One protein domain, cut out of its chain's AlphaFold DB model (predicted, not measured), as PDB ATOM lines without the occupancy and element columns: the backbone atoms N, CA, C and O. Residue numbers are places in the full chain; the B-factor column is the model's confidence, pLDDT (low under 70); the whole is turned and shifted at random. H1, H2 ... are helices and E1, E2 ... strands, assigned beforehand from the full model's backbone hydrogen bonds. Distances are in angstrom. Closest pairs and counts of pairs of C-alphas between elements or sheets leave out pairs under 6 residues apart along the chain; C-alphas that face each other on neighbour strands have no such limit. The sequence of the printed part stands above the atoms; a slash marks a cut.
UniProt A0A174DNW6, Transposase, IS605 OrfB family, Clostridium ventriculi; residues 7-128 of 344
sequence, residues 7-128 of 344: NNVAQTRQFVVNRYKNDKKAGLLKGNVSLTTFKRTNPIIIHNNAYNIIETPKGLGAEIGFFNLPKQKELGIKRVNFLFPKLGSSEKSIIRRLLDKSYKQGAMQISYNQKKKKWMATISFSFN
ATOM      1  N   ASN A   7     -49.749  46.562 -39.338       88.62
ATOM      2  CA  ASN A   7     -50.009  45.117 -39.335       88.62
ATOM      3  C   ASN A   7     -48.983  44.329 -38.500       88.62
ATOM      4  O   ASN A   7     -49.349  43.401 -37.778       88.62
ATOM      5  N   ASN A   8     -47.705  44.723 -38.542       90.12
ATOM      6  CA  ASN A   8     -46.650  44.086 -37.744       90.12
ATOM      7  C   ASN A   8     -46.831  44.401 -36.250       90.12
ATOM      8  O   ASN A   8     -46.695  43.526 -35.390       90.12
ATOM      9  N   VAL A   9     -47.201  45.648 -35.933       87.75
ATOM     10  CA  VAL A   9     -47.530  46.065 -34.561       87.75
ATOM     11  C   VAL A   9     -48.750  45.303 -34.044       87.75
ATOM     12  O   VAL A   9     -48.731  44.835 -32.907       87.75
ATOM     13  N   ALA A  10     -49.783  45.127 -34.871       88.94
ATOM     14  CA  ALA A  10     -50.985  44.380 -34.520       88.94
ATOM     15  C   ALA A  10     -50.665  42.917 -34.174       88.94
ATOM     16  O   ALA A  10     -51.082  42.438 -33.121       88.94
ATOM     17  N   GLN A  11     -49.854  42.229 -34.985       87.56
ATOM     18  CA  GLN A  11     -49.407  40.867 -34.668       87.56
ATOM     19  C   GLN A  11     -48.575  40.793 -33.388       87.56
ATOM     20  O   GLN A  11     -48.780  39.898 -32.568       87.56
ATOM     21  N   THR A  12     -47.669  41.750 -33.185       88.56
ATOM     22  CA  THR A  12     -46.860  41.818 -31.962       88.56
ATOM     23  C   THR A  12     -47.745  42.015 -30.730       88.56
ATOM     24  O   THR A  12     -47.585  41.319 -29.727       88.56
ATOM     25  N   ARG A  13     -48.742  42.904 -30.815       90.00
ATOM     26  CA  ARG A  13     -49.740  43.108 -29.760       90.00
ATOM     27  C   ARG A  13     -50.534  41.830 -29.500       90.00
ATOM     28  O   ARG A  13     -50.687  41.447 -28.343       90.00
ATOM     29  N   GLN A  14     -50.996  41.152 -30.551       90.44
ATOM     30  CA  GLN A  14     -51.755  39.910 -30.425       90.44
ATOM     31  C   GLN A  14     -50.941  38.818 -29.723       90.44
ATOM     32  O   GLN A  14     -51.463  38.132 -28.849       90.44
ATOM     33  N   PHE A  15     -49.659  38.686 -30.062       88.75
ATOM     34  CA  PHE A  15     -48.743  37.759 -29.403       88.75
ATOM     35  C   PHE A  15     -48.632  38.036 -27.895       88.75
ATOM     36  O   PHE A  15     -48.814  37.119 -27.094       88.75
ATOM     37  N   VAL A  16     -48.413  39.296 -27.502       90.06
ATOM     38  CA  VAL A  16     -48.325  39.699 -26.084       90.06
ATOM     39  C   VAL A  16     -49.638  39.423 -25.345       90.06
ATOM     40  O   VAL A  16     -49.630  38.830 -24.266       90.06
ATOM     41  N   VAL A  17     -50.777  39.787 -25.942       92.19
ATOM     42  CA  VAL A  17     -52.109  39.563 -25.357       92.19
ATOM     43  C   VAL A  17     -52.398  38.070 -25.192       92.19
ATOM     44  O   VAL A  17     -52.863  37.647 -24.135       92.19
ATOM     45  N   ASN A  18     -52.109  37.257 -26.209       92.56
ATOM     46  CA  ASN A  18     -52.295  35.808 -26.143       92.56
ATOM     47  C   ASN A  18     -51.411  35.183 -25.061       92.56
ATOM     48  O   ASN A  18     -51.869  34.313 -24.321       92.56
ATOM     49  N   ARG A  19     -50.166  35.654 -24.923       91.94
ATOM     50  CA  ARG A  19     -49.262  35.179 -23.877       91.94
ATOM     51  C   ARG A  19     -49.801  35.492 -22.481       91.94
ATOM     52  O   ARG A  19     -49.898  34.580 -21.670       91.94
ATOM     53  N   TYR A  20     -50.252  36.724 -22.247       93.81
ATOM     54  CA  TYR A  20     -50.891  37.106 -20.986       93.81
ATOM     55  C   TYR A  20     -52.136  36.259 -20.675       93.81
ATOM     56  O   TYR A  20     -52.306  35.788 -19.551       93.81
ATOM     57  N   LYS A  21     -52.997  36.004 -21.673       94.44
ATOM     58  CA  LYS A  21     -54.171  35.127 -21.508       94.44
ATOM     59  C   LYS A  21     -53.775  33.707 -21.088       94.44
ATOM     60  O   LYS A  21     -54.451  33.119 -20.245       94.44
ATOM     61  N   ASN A  22     -52.697  33.168 -21.653       94.25
ATOM     62  CA  ASN A  22     -52.189  31.846 -21.291       94.25
ATOM     63  C   ASN A  22     -51.606  31.827 -19.873       94.25
ATOM     64  O   ASN A  22     -51.924  30.917 -19.113       94.25
ATOM     65  N   ASP A  23     -50.843  32.850 -19.484       93.94
ATOM     66  CA  ASP A  23     -50.314  32.973 -18.119       93.94
ATOM     67  C   ASP A  23     -51.467  33.076 -17.096       93.94
ATOM     68  O   ASP A  23     -51.456  32.407 -16.062       93.94
ATOM     69  N   LYS A  24     -52.533  33.831 -17.416       94.75
ATOM     70  CA  LYS A  24     -53.756  33.899 -16.595       94.75
ATOM     71  C   LYS A  24     -54.393  32.520 -16.400       94.75
ATOM     72  O   LYS A  24     -54.732  32.176 -15.270       94.75
ATOM     73  N   LYS A  25     -54.519  31.723 -17.470       94.50
ATOM     74  CA  LYS A  25     -55.025  30.337 -17.398       94.50
ATOM     75  C   LYS A  25     -54.121  29.426 -16.563       94.50
ATOM     76  O   LYS A  25     -54.633  28.593 -15.828       94.50
ATOM     77  N   ALA A  26     -52.805  29.616 -16.635       92.94
ATOM     78  CA  ALA A  26     -51.823  28.859 -15.858       92.94
ATOM     79  C   ALA A  26     -51.768  29.251 -14.365       92.94
ATOM     80  O   ALA A  26     -51.018  28.653 -13.597       92.94
ATOM     81  N   GLY A  27     -52.575  30.226 -13.931       94.94
ATOM     82  CA  GLY A  27     -52.679  30.624 -12.529       94.94
ATOM     83  C   GLY A  27     -51.838  31.840 -12.147       94.94
ATOM     84  O   GLY A  27     -51.494  31.970 -10.977       94.94
ATOM     85  N   LEU A  28     -51.552  32.756 -13.082       94.56
ATOM     86  CA  LEU A  28     -50.853  34.023 -12.795       94.56
ATOM     87  C   LEU A  28     -51.499  34.795 -11.634       94.56
ATOM     88  O   LEU A  28     -50.808  35.260 -10.737       94.56
ATOM     89  N   LEU A  29     -52.835  34.880 -11.611       94.44
ATOM     90  CA  LEU A  29     -53.574  35.577 -10.548       94.44
ATOM     91  C   LEU A  29     -53.602  34.813  -9.217       94.44
ATOM     92  O   LEU A  29     -53.957  35.388  -8.197       94.44
ATOM     93  N   LYS A  30     -53.248  33.523  -9.231       95.56
ATOM     94  CA  LYS A  30     -53.130  32.675  -8.038       95.56
ATOM     95  C   LYS A  30     -51.689  32.606  -7.515       95.56
ATOM     96  O   LYS A  30     -51.448  31.937  -6.523       95.56
ATOM     97  N   GLY A  31     -50.736  33.254  -8.195       92.00
ATOM     98  CA  GLY A  31     -49.310  33.184  -7.864       92.00
ATOM     99  C   GLY A  31     -48.593  31.918  -8.351       92.00
ATOM    100  O   GLY A  31     -47.429  31.724  -8.023       92.00
ATOM    101  N   ASN A  32     -49.242  31.071  -9.160       94.69
ATOM    102  CA  ASN A  32     -48.647  29.810  -9.632       94.69
ATOM    103  C   ASN A  32     -47.565  30.018 -10.704       94.69
ATOM    104  O   ASN A  32     -46.711  29.157 -10.905       94.69
ATOM    105  N   VAL A  33     -47.633  31.132 -11.439       95.00
ATOM    106  CA  VAL A  33     -46.678  31.491 -12.494       95.00
ATOM    107  C   VAL A  33     -46.367  32.982 -12.440       95.00
ATOM    108  O   VAL A  33     -47.224  33.788 -12.080       95.00
ATOM    109  N   SER A  34     -45.158  33.361 -12.848       93.19
ATOM    110  CA  SER A  34     -44.756  34.765 -12.984       93.19
ATOM    111  C   SER A  34     -45.239  35.368 -14.306       93.19
ATOM    112  O   SER A  34     -45.384  34.669 -15.310       93.19
ATOM    113  N   LEU A  35     -45.429  36.691 -14.332       90.69
ATOM    114  CA  LEU A  35     -45.750  37.425 -15.557       90.69
ATOM    115  C   LEU A  35     -44.615  37.279 -16.583       90.69
ATOM    116  O   LEU A  35     -43.447  37.530 -16.272       90.69
ATOM    117  N   THR A  36     -44.953  36.918 -17.823       89.75
ATOM    118  CA  THR A  36     -43.952  36.813 -18.891       89.75
ATOM    119  C   THR A  36     -43.288  38.165 -19.170       89.75
ATOM    120  O   THR A  36     -43.953  39.154 -19.477       89.75
ATOM    121  N   THR A  37     -41.954  38.191 -19.137       89.38
ATOM    122  CA  THR A  37     -41.146  39.361 -19.503       89.38
ATOM    123  C   THR A  37     -40.680  39.277 -20.956       89.38
ATOM    124  O   THR A  37     -40.319  38.213 -21.461       89.38
ATOM    125  N   PHE A  38     -40.671  40.418 -21.650       86.25
ATOM    126  CA  PHE A  38     -40.265  40.510 -23.052       86.25
ATOM    127  C   PHE A  38     -38.916  41.229 -23.162       86.25
ATOM    128  O   PHE A  38     -38.766  42.359 -22.703       86.25
ATOM    129  N   LYS A  39     -37.918  40.575 -23.766       85.38
ATOM    130  CA  LYS A  39     -36.564  41.125 -23.942       85.38
ATOM    131  C   LYS A  39     -36.420  41.804 -25.304       85.38
ATOM    132  O   LYS A  39     -37.111  41.457 -26.256       85.38
ATOM    133  N   ARG A  40     -35.430  42.695 -25.435       80.44
ATOM    134  CA  ARG A  40     -35.042  43.302 -26.729       80.44
ATOM    135  C   ARG A  40     -34.626  42.273 -27.784       80.44
ATOM    136  O   ARG A  40     -34.689  42.559 -28.969       80.44
ATOM    137  N   THR A  41     -34.203  41.086 -27.355       82.62
ATOM    138  CA  THR A  41     -33.836  39.962 -28.228       82.62
ATOM    139  C   THR A  41     -35.039  39.167 -28.731       82.62
ATOM    140  O   THR A  41     -34.846  38.139 -29.381       82.62
ATOM    141  N   ASN A  42     -36.264  39.570 -28.386       84.94
ATOM    142  CA  ASN A  42     -37.449  38.872 -28.852       84.94
ATOM    143  C   ASN A  42     -37.567  38.919 -30.376       84.94
ATOM    144  O   ASN A  42     -37.144  39.900 -30.993       84.94
ATOM    145  N   PRO A  43     -38.160  37.878 -30.983       89.50
ATOM    146  CA  PRO A  43     -38.373  37.861 -32.415       89.50
ATOM    147  C   PRO A  43     -39.224  39.049 -32.869       89.50
ATOM    148  O   PRO A  43     -40.248  39.366 -32.261       89.50
ATOM    149  N   ILE A  44     -38.814  39.676 -33.966       90.88
ATOM    150  CA  ILE A  44     -39.601  40.684 -34.663       90.88
ATOM    151  C   ILE A  44     -40.634  39.940 -35.501       90.88
ATOM    152  O   ILE A  44     -40.272  39.192 -36.412       90.88
ATOM    153  N   ILE A  45     -41.911  40.120 -35.172       91.81
ATOM    154  CA  ILE A  45     -43.017  39.446 -35.848       91.81
ATOM    155  C   ILE A  45     -43.444  40.279 -37.060       91.81
ATOM    156  O   ILE A  45     -43.737  41.469 -36.939       91.81
ATOM    157  N   ILE A  46     -43.473  39.636 -38.222       94.44
ATOM    158  CA  ILE A  46     -43.825  40.217 -39.513       94.44
ATOM    159  C   ILE A  46     -45.102  39.556 -40.015       94.44
ATOM    160  O   ILE A  46     -45.178  38.332 -40.174       94.44
ATOM    161  N   HIS A  47     -46.093  40.394 -40.304       94.06
ATOM    162  CA  HIS A  47     -47.368  39.960 -40.848       94.06
ATOM    163  C   HIS A  47     -47.188  39.275 -42.205       94.06
ATOM    164  O   HIS A  47     -46.310  39.659 -42.971       94.06
ATOM    165  N   ASN A  48     -48.024  38.283 -42.529       92.00
ATOM    166  CA  ASN A  48     -47.890  37.516 -43.775       92.00
ATOM    167  C   ASN A  48     -47.934  38.417 -45.022       92.00
ATOM    168  O   ASN A  48     -47.114  38.275 -45.912       92.00
ATOM    169  N   ASN A  49     -48.803  39.427 -45.031       92.06
ATOM    170  CA  ASN A  49     -48.870  40.417 -46.118       92.06
ATOM    171  C   ASN A  49     -47.771  41.502 -46.056       92.06
ATOM    172  O   ASN A  49     -47.697  42.360 -46.931       92.06
ATOM    173  N   ALA A  50     -46.955  41.529 -44.998       93.19
ATOM    174  CA  ALA A  50     -45.887  42.514 -44.826       93.19
ATOM    175  C   ALA A  50     -44.540  42.040 -45.387       93.19
ATOM    176  O   ALA A  50     -43.586  42.816 -45.387       93.19
ATOM    177  N   TYR A  51     -44.446  40.813 -45.902       95.38
ATOM    178  CA  TYR A  51     -43.279  40.341 -46.636       95.38
ATOM    179  C   TYR A  51     -43.685  39.572 -47.896       95.38
ATOM    180  O   TYR A  51     -44.802  39.076 -47.989       95.38
ATOM    181  N   ASN A  52     -42.766  39.502 -48.855       94.69
ATOM    182  CA  ASN A  52     -42.890  38.683 -50.056       94.69
ATOM    183  C   ASN A  52     -41.637  37.819 -50.178       94.69
ATOM    184  O   ASN A  52     -40.535  38.316 -49.942       94.69
ATOM    185  N   ILE A  53     -41.791  36.552 -50.553       95.69
ATOM    186  CA  ILE A  53     -40.650  35.725 -50.954       95.69
ATOM    187  C   ILE A  53     -40.152  36.219 -52.312       95.69
ATOM    188  O   ILE A  53     -40.951  36.512 -53.199       95.69
ATOM    189  N   ILE A  54     -38.834  36.339 -52.452       94.69
ATOM    190  CA  ILE A  54     -38.178  36.835 -53.660       94.69
ATOM    191  C   ILE A  54     -37.029  35.913 -54.068       94.69
ATOM    192  O   ILE A  54     -36.369  35.297 -53.227       94.69
ATOM    193  N   GLU A  55     -36.757  35.869 -55.366       93.38
ATOM    194  CA  GLU A  55     -35.540  35.292 -55.927       93.38
ATOM    195  C   GLU A  55     -34.697  36.417 -56.532       93.38
ATOM    196  O   GLU A  55     -35.192  37.263 -57.273       93.38
ATOM    197  N   THR A  56     -33.421  36.469 -56.157       87.62
ATOM    198  CA  THR A  56     -32.463  37.480 -56.624       87.62
ATOM    199  C   THR A  56     -31.250  36.783 -57.239       87.62
ATOM    200  O   THR A  56     -31.015  35.611 -56.939       87.62
ATOM    201  N   PRO A  57     -30.384  37.492 -57.987       86.81
ATOM    202  CA  PRO A  57     -29.117  36.918 -58.454       86.81
ATOM    203  C   PRO A  57     -28.220  36.387 -57.319       86.81
ATOM    204  O   PRO A  57     -27.379  35.524 -57.537       86.81
ATOM    205  N   LYS A  58     -28.406  36.886 -56.087       83.75
ATOM    206  CA  LYS A  58     -27.680  36.449 -54.880       83.75
ATOM    207  C   LYS A  58     -28.350  35.266 -54.160       83.75
ATOM    208  O   LYS A  58     -27.859  34.838 -53.117       83.75
ATOM    209  N   GLY A  59     -29.457  34.748 -54.694       87.31
ATOM    210  CA  GLY A  59     -30.238  33.641 -54.145       87.31
ATOM    211  C   GLY A  59     -31.636  34.042 -53.664       87.31
ATOM    212  O   GLY A  59     -32.120  35.148 -53.917       87.31
ATOM    213  N   LEU A  60     -32.281  33.113 -52.957       94.00
ATOM    214  CA  LEU A  60     -33.623  33.274 -52.390       94.00
ATOM    215  C   LEU A  60     -33.605  34.198 -51.162       94.00
ATOM    216  O   LEU A  60     -32.617  34.253 -50.426       94.00
ATOM    217  N   GLY A  61     -34.708  34.896 -50.910       94.75
ATOM    218  CA  GLY A  61     -34.857  35.804 -49.774       94.75
ATOM    219  C   GLY A  61     -36.305  36.199 -49.506       94.75
ATOM    220  O   GLY A  61     -37.235  35.692 -50.131       94.75
ATOM    221  N   ALA A  62     -36.486  37.134 -48.580       95.75
ATOM    222  CA  ALA A  62     -37.749  37.811 -48.329       95.75
ATOM    223  C   ALA A  62     -37.564  39.330 -48.385       95.75
ATOM    224  O   ALA A  62     -36.658  39.878 -47.759       95.75
ATOM    225  N   GLU A  63     -38.444  40.017 -49.101       95.56
ATOM    226  CA  GLU A  63     -38.541  41.472 -49.100       95.56
ATOM    227  C   GLU A  63     -39.566  41.908 -48.049       95.56
ATOM    228  O   GLU A  63     -40.725  41.498 -48.106       95.56
ATOM    229  N   ILE A  64     -39.173  42.759 -47.100       95.81
ATOM    230  CA  ILE A  64     -39.926  43.006 -45.864       95.81
ATOM    231  C   ILE A  64     -40.291  44.481 -45.708       95.81
ATOM    232  O   ILE A  64     -39.430  45.360 -45.751       95.81
ATOM    233  N   GLY A  65     -41.565  44.751 -45.436       94.56
ATOM    234  CA  GLY A  65     -42.064  46.053 -45.009       94.56
ATOM    235  C   GLY A  65     -42.050  46.186 -43.487       94.56
ATOM    236  O   GLY A  65     -42.890  45.606 -42.798       94.56
ATOM    237  N   PHE A  66     -41.121  46.979 -42.952       91.38
ATOM    238  CA  PHE A  66     -41.044  47.272 -41.512       91.38
ATOM    239  C   PHE A  66     -41.767  48.556 -41.110       91.38
ATOM    240  O   PHE A  66     -42.284  48.648 -39.994       91.38
ATOM    241  N   PHE A  67     -41.790  49.541 -42.004       93.25
ATOM    242  CA  PHE A  67     -42.101  50.925 -41.670       93.25
ATOM    243  C   PHE A  67     -43.380  51.406 -42.347       93.25
ATOM    244  O   PHE A  67     -43.733  50.938 -43.430       93.25
ATOM    245  N   ASN A  68     -44.071  52.352 -41.718       91.75
ATOM    246  CA  ASN A  68     -45.184  53.069 -42.338       91.75
ATOM    247  C   ASN A  68     -44.677  54.121 -43.347       91.75
ATOM    248  O   ASN A  68     -43.494  54.457 -43.361       91.75
ATOM    249  N   LEU A  69     -45.566  54.656 -44.190       91.56
ATOM    250  CA  LEU A  69     -45.190  55.600 -45.253       91.56
ATOM    251  C   LEU A  69     -44.394  56.827 -44.760       91.56
ATOM    252  O   LEU A  69     -43.373  57.129 -45.380       91.56
ATOM    253  N   PRO A  70     -44.778  57.517 -43.663       92.88
ATOM    254  CA  PRO A  70     -43.985  58.630 -43.140       92.88
ATOM    255  C   PRO A  70     -42.546  58.228 -42.807       92.88
ATOM    256  O   PRO A  70     -41.600  58.889 -43.229       92.88
ATOM    257  N   LYS A  71     -42.372  57.098 -42.116       92.50
ATOM    258  CA  LYS A  71     -41.051  56.627 -41.699       92.50
ATOM    259  C   LYS A  71     -40.218  56.106 -42.871       92.50
ATOM    260  O   LYS A  71     -39.002  56.259 -42.860       92.50
ATOM    261  N   GLN A  72     -40.853  55.545 -43.900       93.25
ATOM    262  CA  GLN A  72     -40.169  55.178 -45.144       93.25
ATOM    263  C   GLN A  72     -39.578  56.403 -45.853       93.25
ATOM    264  O   GLN A  72     -38.449  56.332 -46.328       93.25
ATOM    265  N   LYS A  73     -40.319  57.522 -45.908       93.06
ATOM    266  CA  LYS A  73     -39.831  58.780 -46.499       93.06
ATOM    267  C   LYS A  73     -38.655  59.352 -45.710       93.06
ATOM    268  O   LYS A  73     -37.663  59.729 -46.313       93.06
ATOM    269  N   GLU A  74     -38.761  59.355 -44.382       94.25
ATOM    270  CA  GLU A  74     -37.693  59.813 -43.485       94.25
ATOM    271  C   GLU A  74     -36.399  59.001 -43.663       94.25
ATOM    272  O   GLU A  74     -35.314  59.566 -43.729       94.25
ATOM    273  N   LEU A  75     -36.510  57.672 -43.759       91.69
ATOM    274  CA  LEU A  75     -35.352  56.778 -43.851       91.69
ATOM    275  C   LEU A  75     -34.832  56.581 -45.282       91.69
ATOM    276  O   LEU A  75     -33.784  55.967 -45.457       91.69
ATOM    277  N   GLY A  76     -35.581  56.999 -46.307       92.50
ATOM    278  CA  GLY A  76     -35.284  56.674 -47.707       92.50
ATOM    279  C   GLY A  76     -35.369  55.173 -48.031       92.50
ATOM    280  O   GLY A  76     -34.865  54.733 -49.062       92.50
ATOM    281  N   ILE A  77     -35.998  54.366 -47.168       89.94
ATOM    282  CA  ILE A  77     -36.075  52.903 -47.295       89.94
ATOM    283  C   ILE A  77     -37.540  52.485 -47.386       89.94
ATOM    284  O   ILE A  77     -38.292  52.619 -46.422       89.94
ATOM    285  N   LYS A  78     -37.937  51.917 -48.530       90.00
ATOM    286  CA  LYS A  78     -39.289  51.362 -48.720       90.00
ATOM    287  C   LYS A  78     -39.433  49.983 -48.076       90.00
ATOM    288  O   LYS A  78     -40.317  49.766 -47.249       90.00
ATOM    289  N   ARG A  79     -38.562  49.046 -48.460       92.19
ATOM    290  CA  ARG A  79     -38.546  47.658 -47.979       92.19
ATOM    291  C   ARG A  79     -37.110  47.188 -47.778       92.19
ATOM    292  O   ARG A  79     -36.179  47.750 -48.346       92.19
ATOM    293  N   VAL A  80     -36.944  46.176 -46.936       92.56
ATOM    294  CA  VAL A  80     -35.644  45.607 -46.572       92.56
ATOM    295  C   VAL A  80     -35.555  44.185 -47.107       92.56
ATOM    296  O   VAL A  80     -36.426  43.365 -46.824       92.56
ATOM    297  N   ASN A  81     -34.483  43.881 -47.837       93.12
ATOM    298  CA  ASN A  81     -34.213  42.534 -48.328       93.12
ATOM    299  C   ASN A  81     -33.494  41.706 -47.263       93.12
ATOM    300  O   ASN A  81     -32.402  42.055 -46.814       93.12
ATOM    301  N   PHE A  82     -34.091  40.580 -46.894       94.06
ATOM    302  CA  PHE A  82     -33.509  39.578 -46.017       94.06
ATOM    303  C   PHE A  82     -33.167  38.338 -46.846       94.06
ATOM    304  O   PHE A  82     -34.043  37.558 -47.210       94.06
ATOM    305  N   LEU A  83     -31.890  38.167 -47.183       93.81
ATOM    306  CA  LEU A  83     -31.435  37.054 -48.021       93.81
ATOM    307  C   LEU A  83     -31.275  35.759 -47.214       93.81
ATOM    308  O   LEU A  83     -30.908  35.783 -46.037       93.81
ATOM    309  N   PHE A  84     -31.470  34.621 -47.880       92.56
ATOM    310  CA  PHE A  84     -31.294  33.276 -47.333       92.56
ATOM    311  C   PHE A  84     -30.064  32.585 -47.955       92.56
ATOM    312  O   PHE A  84     -30.193  31.643 -48.740       92.56
ATOM    313  N   PRO A  85     -28.831  33.015 -47.620       85.44
ATOM    314  CA  PRO A  85     -27.620  32.546 -48.302       85.44
ATOM    315  C   PRO A  85     -27.291  31.072 -48.026       85.44
ATOM    316  O   PRO A  85     -26.530  30.451 -48.762       85.44
ATOM    317  N   LYS A  86     -27.821  30.505 -46.937       83.75
ATOM    318  CA  LYS A  86     -27.583  29.118 -46.530       83.75
ATOM    319  C   LYS A  86     -28.919  28.432 -46.281       83.75
ATOM    320  O   LYS A  86     -29.427  28.487 -45.167       83.75
ATOM    321  N   LEU A  87     -29.441  27.798 -47.326       85.12
ATOM    322  CA  LEU A  87     -30.606  26.917 -47.271       85.12
ATOM    323  C   LEU A  87     -30.190  25.495 -47.661       85.12
ATOM    324  O   LEU A  87     -29.493  25.296 -48.662       85.12
ATOM    325  N   GLY A  88     -30.634  24.515 -46.885       81.00
ATOM    326  CA  GLY A  88     -30.636  23.101 -47.238       81.00
ATOM    327  C   GLY A  88     -31.619  22.796 -48.370       81.00
ATOM    328  O   GLY A  88     -32.400  23.647 -48.798       81.00
ATOM    329  N   SER A  89     -31.584  21.565 -48.881       72.62
ATOM    330  CA  SER A  89     -32.429  21.134 -50.005       72.62
ATOM    331  C   SER A  89     -33.928  21.256 -49.706       72.62
ATOM    332  O   SER A  89     -34.659  21.824 -50.516       72.62
ATOM    333  N   SER A  90     -34.378  20.792 -48.535       72.44
ATOM    334  CA  SER A  90     -35.785  20.886 -48.119       72.44
ATOM    335  C   SER A  90     -36.245  22.335 -47.984       72.44
ATOM    336  O   SER A  90     -37.273  22.714 -48.536       72.44
ATOM    337  N   GLU A  91     -35.448  23.169 -47.318       84.69
ATOM    338  CA  GLU A  91     -35.770  24.581 -47.097       84.69
ATOM    339  C   GLU A  91     -35.853  25.331 -48.434       84.69
ATOM    340  O   GLU A  91     -36.797  26.082 -48.657       84.69
ATOM    341  N   LYS A  92     -34.938  25.062 -49.382       88.06
ATOM    342  CA  LYS A  92     -35.032  25.595 -50.753       88.06
ATOM    343  C   LYS A  92     -36.333  25.183 -51.443       88.06
ATOM    344  O   LYS A  92     -36.946  26.017 -52.100       88.06
ATOM    345  N   SER A  93     -36.747  23.922 -51.306       81.94
ATOM    346  CA  SER A  93     -37.998  23.427 -51.893       81.94
ATOM    347  C   SER A  93     -39.218  24.144 -51.315       81.94
ATOM    348  O   SER A  93     -40.082  24.570 -52.072       81.94
ATOM    349  N   ILE A  94     -39.273  24.322 -49.993       87.06
ATOM    350  CA  ILE A  94     -40.376  25.020 -49.317       87.06
ATOM    351  C   ILE A  94     -40.427  26.487 -49.745       87.06
ATOM    352  O   ILE A  94     -41.489  26.992 -50.090       87.06
ATOM    353  N   ILE A  95     -39.282  27.174 -49.773       92.19
ATOM    354  CA  ILE A  95     -39.224  28.578 -50.193       92.19
ATOM    355  C   ILE A  95     -39.663  28.735 -51.655       92.19
ATOM    356  O   ILE A  95     -40.379  29.683 -51.964       92.19
ATOM    357  N   ARG A  96     -39.312  27.796 -52.542       90.56
ATOM    358  CA  ARG A  96     -39.809  27.789 -53.928       90.56
ATOM    359  C   ARG A  96     -41.321  27.575 -54.013       90.56
ATOM    360  O   ARG A  96     -41.965  28.291 -54.762       90.56
ATOM    361  N   ARG A  97     -41.885  26.685 -53.191       88.31
ATOM    362  CA  ARG A  97     -43.343  26.477 -53.092       88.31
ATOM    363  C   ARG A  97     -44.101  27.681 -52.523       88.31
ATOM    364  O   ARG A  97     -45.270  27.914 -52.807       88.31
ATOM    365  N   LEU A  98     -43.443  28.472 -51.683       91.31
ATOM    366  CA  LEU A  98     -43.990  29.754 -51.240       91.31
ATOM    367  C   LEU A  98     -43.895  30.817 -52.339       91.31
ATOM    368  O   LEU A  98     -44.795  31.643 -52.464       91.31
ATOM    369  N   LEU A  99     -42.825  30.788 -53.139       92.38
ATOM    370  CA  LEU A  99     -42.617  31.696 -54.267       92.38
ATOM    371  C   LEU A  99     -43.628  31.448 -55.401       92.38
ATOM    372  O   LEU A  99     -44.202  32.404 -55.914       92.38
ATOM    373  N   ASP A 100     -43.885  30.184 -55.754       89.19
ATOM    374  CA  ASP A 100     -44.866  29.788 -56.781       89.19
ATOM    375  C   ASP A 100     -46.328  29.813 -56.289       89.19
ATOM    376  O   ASP A 100     -47.251  29.589 -57.071       89.19
ATOM    377  N   LYS A 101     -46.542  30.145 -55.007       85.81
ATOM    378  CA  LYS A 101     -47.842  30.210 -54.319       85.81
ATOM    379  C   LYS A 101     -48.597  28.882 -54.227       85.81
ATOM    380  O   LYS A 101     -49.769  28.898 -53.848       85.81
ATOM    381  N   SER A 102     -47.952  27.744 -54.482       79.75
ATOM    382  CA  SER A 102     -48.516  26.438 -54.120       79.75
ATOM    383  C   SER A 102     -48.768  26.359 -52.612       79.75
ATOM    384  O   SER A 102     -49.743  25.749 -52.171       79.75
ATOM    385  N   TYR A 103     -47.915  27.002 -51.801       86.62
ATOM    386  CA  TYR A 103     -48.077  27.097 -50.349       86.62
ATOM    387  C   TYR A 103     -48.595  28.478 -49.954       86.62
ATOM    388  O   TYR A 103     -48.088  29.520 -50.373       86.62
ATOM    389  N   LYS A 104     -49.583  28.499 -49.061       88.88
ATOM    390  CA  LYS A 104     -50.104  29.709 -48.435       88.88
ATOM    391  C   LYS A 104     -49.147  30.182 -47.343       88.88
ATOM    392  O   LYS A 104     -48.993  29.543 -46.298       88.88
ATOM    393  N   GLN A 105     -48.549  31.348 -47.572       92.44
ATOM    394  CA  GLN A 105     -47.639  31.996 -46.633       92.44
ATOM    395  C   GLN A 105     -48.331  32.437 -45.331       92.44
ATOM    396  O   GLN A 105     -49.410  33.042 -45.331       92.44
ATOM    397  N   GLY A 106     -47.679  32.155 -44.208       92.44
ATOM    398  CA  GLY A 106     -48.058  32.589 -42.867       92.44
ATOM    399  C   GLY A 106     -47.199  33.753 -42.369       92.44
ATOM    400  O   GLY A 106     -46.514  34.430 -43.134       92.44
ATOM    401  N   ALA A 107     -47.255  34.031 -41.068       93.00
ATOM    402  CA  ALA A 107     -46.410  35.052 -40.451       93.00
ATOM    403  C   ALA A 107     -44.930  34.633 -40.472       93.00
ATOM    404  O   ALA A 107     -44.608  33.441 -40.392       93.00
ATOM    405  N   MET A 108     -44.044  35.623 -40.522       95.38
ATOM    406  CA  MET A 108     -42.602  35.431 -40.404       95.38
ATOM    407  C   MET A 108     -42.099  36.026 -39.088       95.38
ATOM    408  O   MET A 108     -42.618  37.025 -38.600       95.38
ATOM    409  N   GLN A 109     -41.068  35.425 -38.507       94.56
ATOM    410  CA  GLN A 109     -40.378  35.944 -37.334       94.56
ATOM    411  C   GLN A 109     -38.889  36.083 -37.621       94.56
ATOM    412  O   GLN A 109     -38.251  35.127 -38.056       94.56
ATOM    413  N   ILE A 110     -38.327  37.252 -37.329       93.94
ATOM    414  CA  ILE A 110     -36.886  37.492 -37.413       93.94
ATOM    415  C   ILE A 110     -36.313  37.516 -36.008       93.94
ATOM    416  O   ILE A 110     -36.701  38.337 -35.185       93.94
ATOM    417  N   SER A 111     -35.368  36.626 -35.729       92.75
ATOM    418  CA  SER A 111     -34.715  36.544 -34.423       92.75
ATOM    419  C   SER A 111     -33.204  36.454 -34.569       92.75
ATOM    420  O   SER A 111     -32.686  35.886 -35.530       92.75
ATOM    421  N   TYR A 112     -32.477  37.019 -33.609       91.75
ATOM    422  CA  TYR A 112     -31.026  36.905 -33.576       91.75
ATOM    423  C   TYR A 112     -30.606  35.697 -32.734       91.75
ATOM    424  O   TYR A 112     -30.826  35.647 -31.521       91.75
ATOM    425  N   ASN A 113     -29.975  34.711 -33.372       88.81
ATOM    426  CA  ASN A 113     -29.424  33.550 -32.690       88.81
ATOM    427  C   ASN A 113     -28.037  33.888 -32.126       88.81
ATOM    428  O   ASN A 113     -27.040  33.859 -32.849       88.81
ATOM    429  N   GLN A 114     -27.982  34.154 -30.819       87.31
ATOM    430  CA  GLN A 114     -26.758  34.526 -30.096       87.31
ATOM    431  C   GLN A 114     -25.630  33.491 -30.244       87.31
ATOM    432  O   GLN A 114     -24.479  33.860 -30.460       87.31
ATOM    433  N   LYS A 115     -25.950  32.189 -30.197       87.75
ATOM    434  CA  LYS A 115     -24.952  31.107 -30.299       87.75
ATOM    435  C   LYS A 115     -24.322  31.037 -31.687       87.75
ATOM    436  O   LYS A 115     -23.118  30.855 -31.814       87.75
ATOM    437  N   LYS A 116     -25.142  31.171 -32.734       85.62
ATOM    438  CA  LYS A 116     -24.691  31.109 -34.133       85.62
ATOM    439  C   LYS A 116     -24.201  32.460 -34.665       85.62
ATOM    440  O   LYS A 116     -23.695  32.482 -35.785       85.62
ATOM    441  N   LYS A 117     -24.378  33.545 -33.898       89.88
ATOM    442  CA  LYS A 117     -24.133  34.947 -34.284       89.88
ATOM    443  C   LYS A 117     -24.773  35.306 -35.633       89.88
ATOM    444  O   LYS A 117     -24.127  35.862 -36.516       89.88
ATOM    445  N   LYS A 118     -26.034  34.901 -35.826       89.50
ATOM    446  CA  LYS A 118     -26.764  35.037 -37.100       89.50
ATOM    447  C   LYS A 118     -28.212  35.437 -36.879       89.50
ATOM    448  O   LYS A 118     -28.849  34.968 -35.937       89.50
ATOM    449  N   TRP A 119     -28.736  36.233 -37.803       90.81
ATOM    450  CA  TRP A 119     -30.169  36.463 -37.931       90.81
ATOM    451  C   TRP A 119     -30.836  35.258 -38.593       90.81
ATOM    452  O   TRP A 119     -30.336  34.731 -39.584       90.81
ATOM    453  N   MET A 120     -31.952  34.822 -38.021       91.62
ATOM    454  CA  MET A 120     -32.747  33.692 -38.482       91.62
ATOM    455  C   MET A 120     -34.148  34.187 -38.830       91.62
ATOM    456  O   MET A 120     -34.741  34.931 -38.045       91.62
ATOM    457  N   ALA A 121     -34.669  33.743 -39.970       93.25
ATOM    458  CA  ALA A 121     -36.060  33.930 -40.352       93.25
ATOM    459  C   ALA A 121     -36.810  32.606 -40.168       93.25
ATOM    460  O   ALA A 121     -36.424  31.589 -40.741       93.25
ATOM    461  N   THR A 122     -37.872  32.627 -39.369       93.56
ATOM    462  CA  THR A 122     -38.805  31.507 -39.218       93.56
ATOM    463  C   THR A 122     -40.089  31.872 -39.941       93.56
ATOM    464  O   THR A 122     -40.720  32.865 -39.586       93.56
ATOM    465  N   ILE A 123     -40.479  31.086 -40.941       93.88
ATOM    466  CA  ILE A 123     -41.668  31.339 -41.760       93.88
ATOM    467  C   ILE A 123     -42.679  30.228 -41.490       93.88
ATOM    468  O   ILE A 123     -42.363  29.051 -41.642       93.88
ATOM    469  N   SER A 124     -43.887  30.608 -41.078       91.00
ATOM    470  CA  SER A 124     -45.020  29.679 -41.023       91.00
ATOM    471  C   SER A 124     -45.683  29.589 -42.398       91.00
ATOM    472  O   SER A 124     -45.704  30.573 -43.134       91.00
ATOM    473  N   PHE A 125     -46.215  28.424 -42.758       91.12
ATOM    474  CA  PHE A 125     -46.902  28.197 -44.028       91.12
ATOM    475  C   PHE A 125     -47.997  27.137 -43.873       91.12
ATOM    476  O   PHE A 125     -48.029  26.405 -42.887       91.12
ATOM    477  N   SER A 126     -48.907  27.086 -44.840       82.94
ATOM    478  CA  SER A 126     -50.001  26.114 -44.939       82.94
ATOM    479  C   SER A 126     -50.201  25.730 -46.404       82.94
ATOM    480  O   SER A 126     -49.795  26.477 -47.286       82.94
ATOM    481  N   PHE A 127     -50.804  24.586 -46.687       76.75
ATOM    482  CA  PHE A 127     -51.055  24.093 -48.044       76.75
ATOM    483  C   PHE A 127     -52.357  23.289 -48.037       76.75
ATOM    484  O   PHE A 127     -52.789  22.820 -46.981       76.75
ATOM    485  N   ASN A 128     -52.990  23.165 -49.200       61.09
ATOM    486  CA  ASN A 128     -54.194  22.354 -49.369       61.09
ATOM    487  C   ASN A 128     -53.802  20.947 -49.844       61.09
ATOM    488  O   ASN A 128     -52.800  20.779 -50.533       61.09
TER     489      ASN A 128
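What this domain is: This is residues 7 to 128 of the 344 residues of the protein "Transposase, IS605 OrfB family" of Clostridium ventriculi (UniProt A0A174DNW6). What is the main picture? Two small three-stranded sheets, E1 E5 E6 and E2 E3 E4, make the body, and H3 covers one face of E2 E3 E4. From the side of E1 the helix H1 runs out as an arm, with residues 26 to 43 folding back from its tip, while H2 lies far out on the loop between E3 and E4. How is this built and how large is it? The printed part has 122 residues, with three named helices and six named strands in the order H1 E1 E2 E3 H2 E4 H3 E5 E6; the class is mixed, and both sheets are antiparallel throughout. The whole is loose, with a radius of gyration of the C-alphas of 17.1 A, and spans 56 by 39 by 33 A.

How they stand to each other: How is the first sheet paired? E5, residues 104 to 113, is its inner strand, antiparallel to E1, residues 44 to 46, at 165 degrees, with N 44 and O 110 2.8 A apart, within hydrogen-bond range. E5 also forms a hairpin with E6, residues 118 to 126, where N 109 and O 122 are 2.8 A apart. What of the second sheet? E2, residues 51 to 56, and E3, residues 59 to 64, are a hairpin, with N 54 and O 61 2.9 A apart. E3 is also antiparallel to E4, residues 80 to 83, with N 62 and O 82 2.8 A apart. Where are the helices? H3, residues 89 to 99, is on the sheet E2 E3 E4 at a height over the sheet of 10.1 A, in two layers, a helix on one face of a sheet; its closest C-alphas to E2 are those of Leu 99 and Ile 53, 5.6 A apart. H1, residues 7 to 25, only grazes the sheet E1 E5 E6 with its residues 7 to 15, the closest C-alphas to E1 being those of Asn 8 and Ile 46, 5.1 A apart. H2, residues 69 to 75, is on neither sheet, and in H1, H2 and H3 every O i to N i+4 pair is within hydrogen-bond range.

Where its parts are: Where do the first and last elements lie? H1 begins at C-alpha 7 (-50.009, 45.117, -39.335) and is 26.9 A long; E6 ends at C-alpha 126 (-50.001, 26.114, -44.939) and is 26.1 A long. How long are the others? E5 measures 26.3 A, E3 15.8 A, H3 15.3 A, E2 15.0 A and H2 10.0 A, while E4 and E1 are shorter.

The domain as a whole: What are the extremes and links? The C-alphas farthest apart, those of Lys 30 and Pro 57, are 56.0 A apart; the link from H1 to E1 is long, with 18 residues, and the other links are tight. Is the model continuous and confident? The printed part has no cut, and residue 128 alone is under 70 in pLDDT.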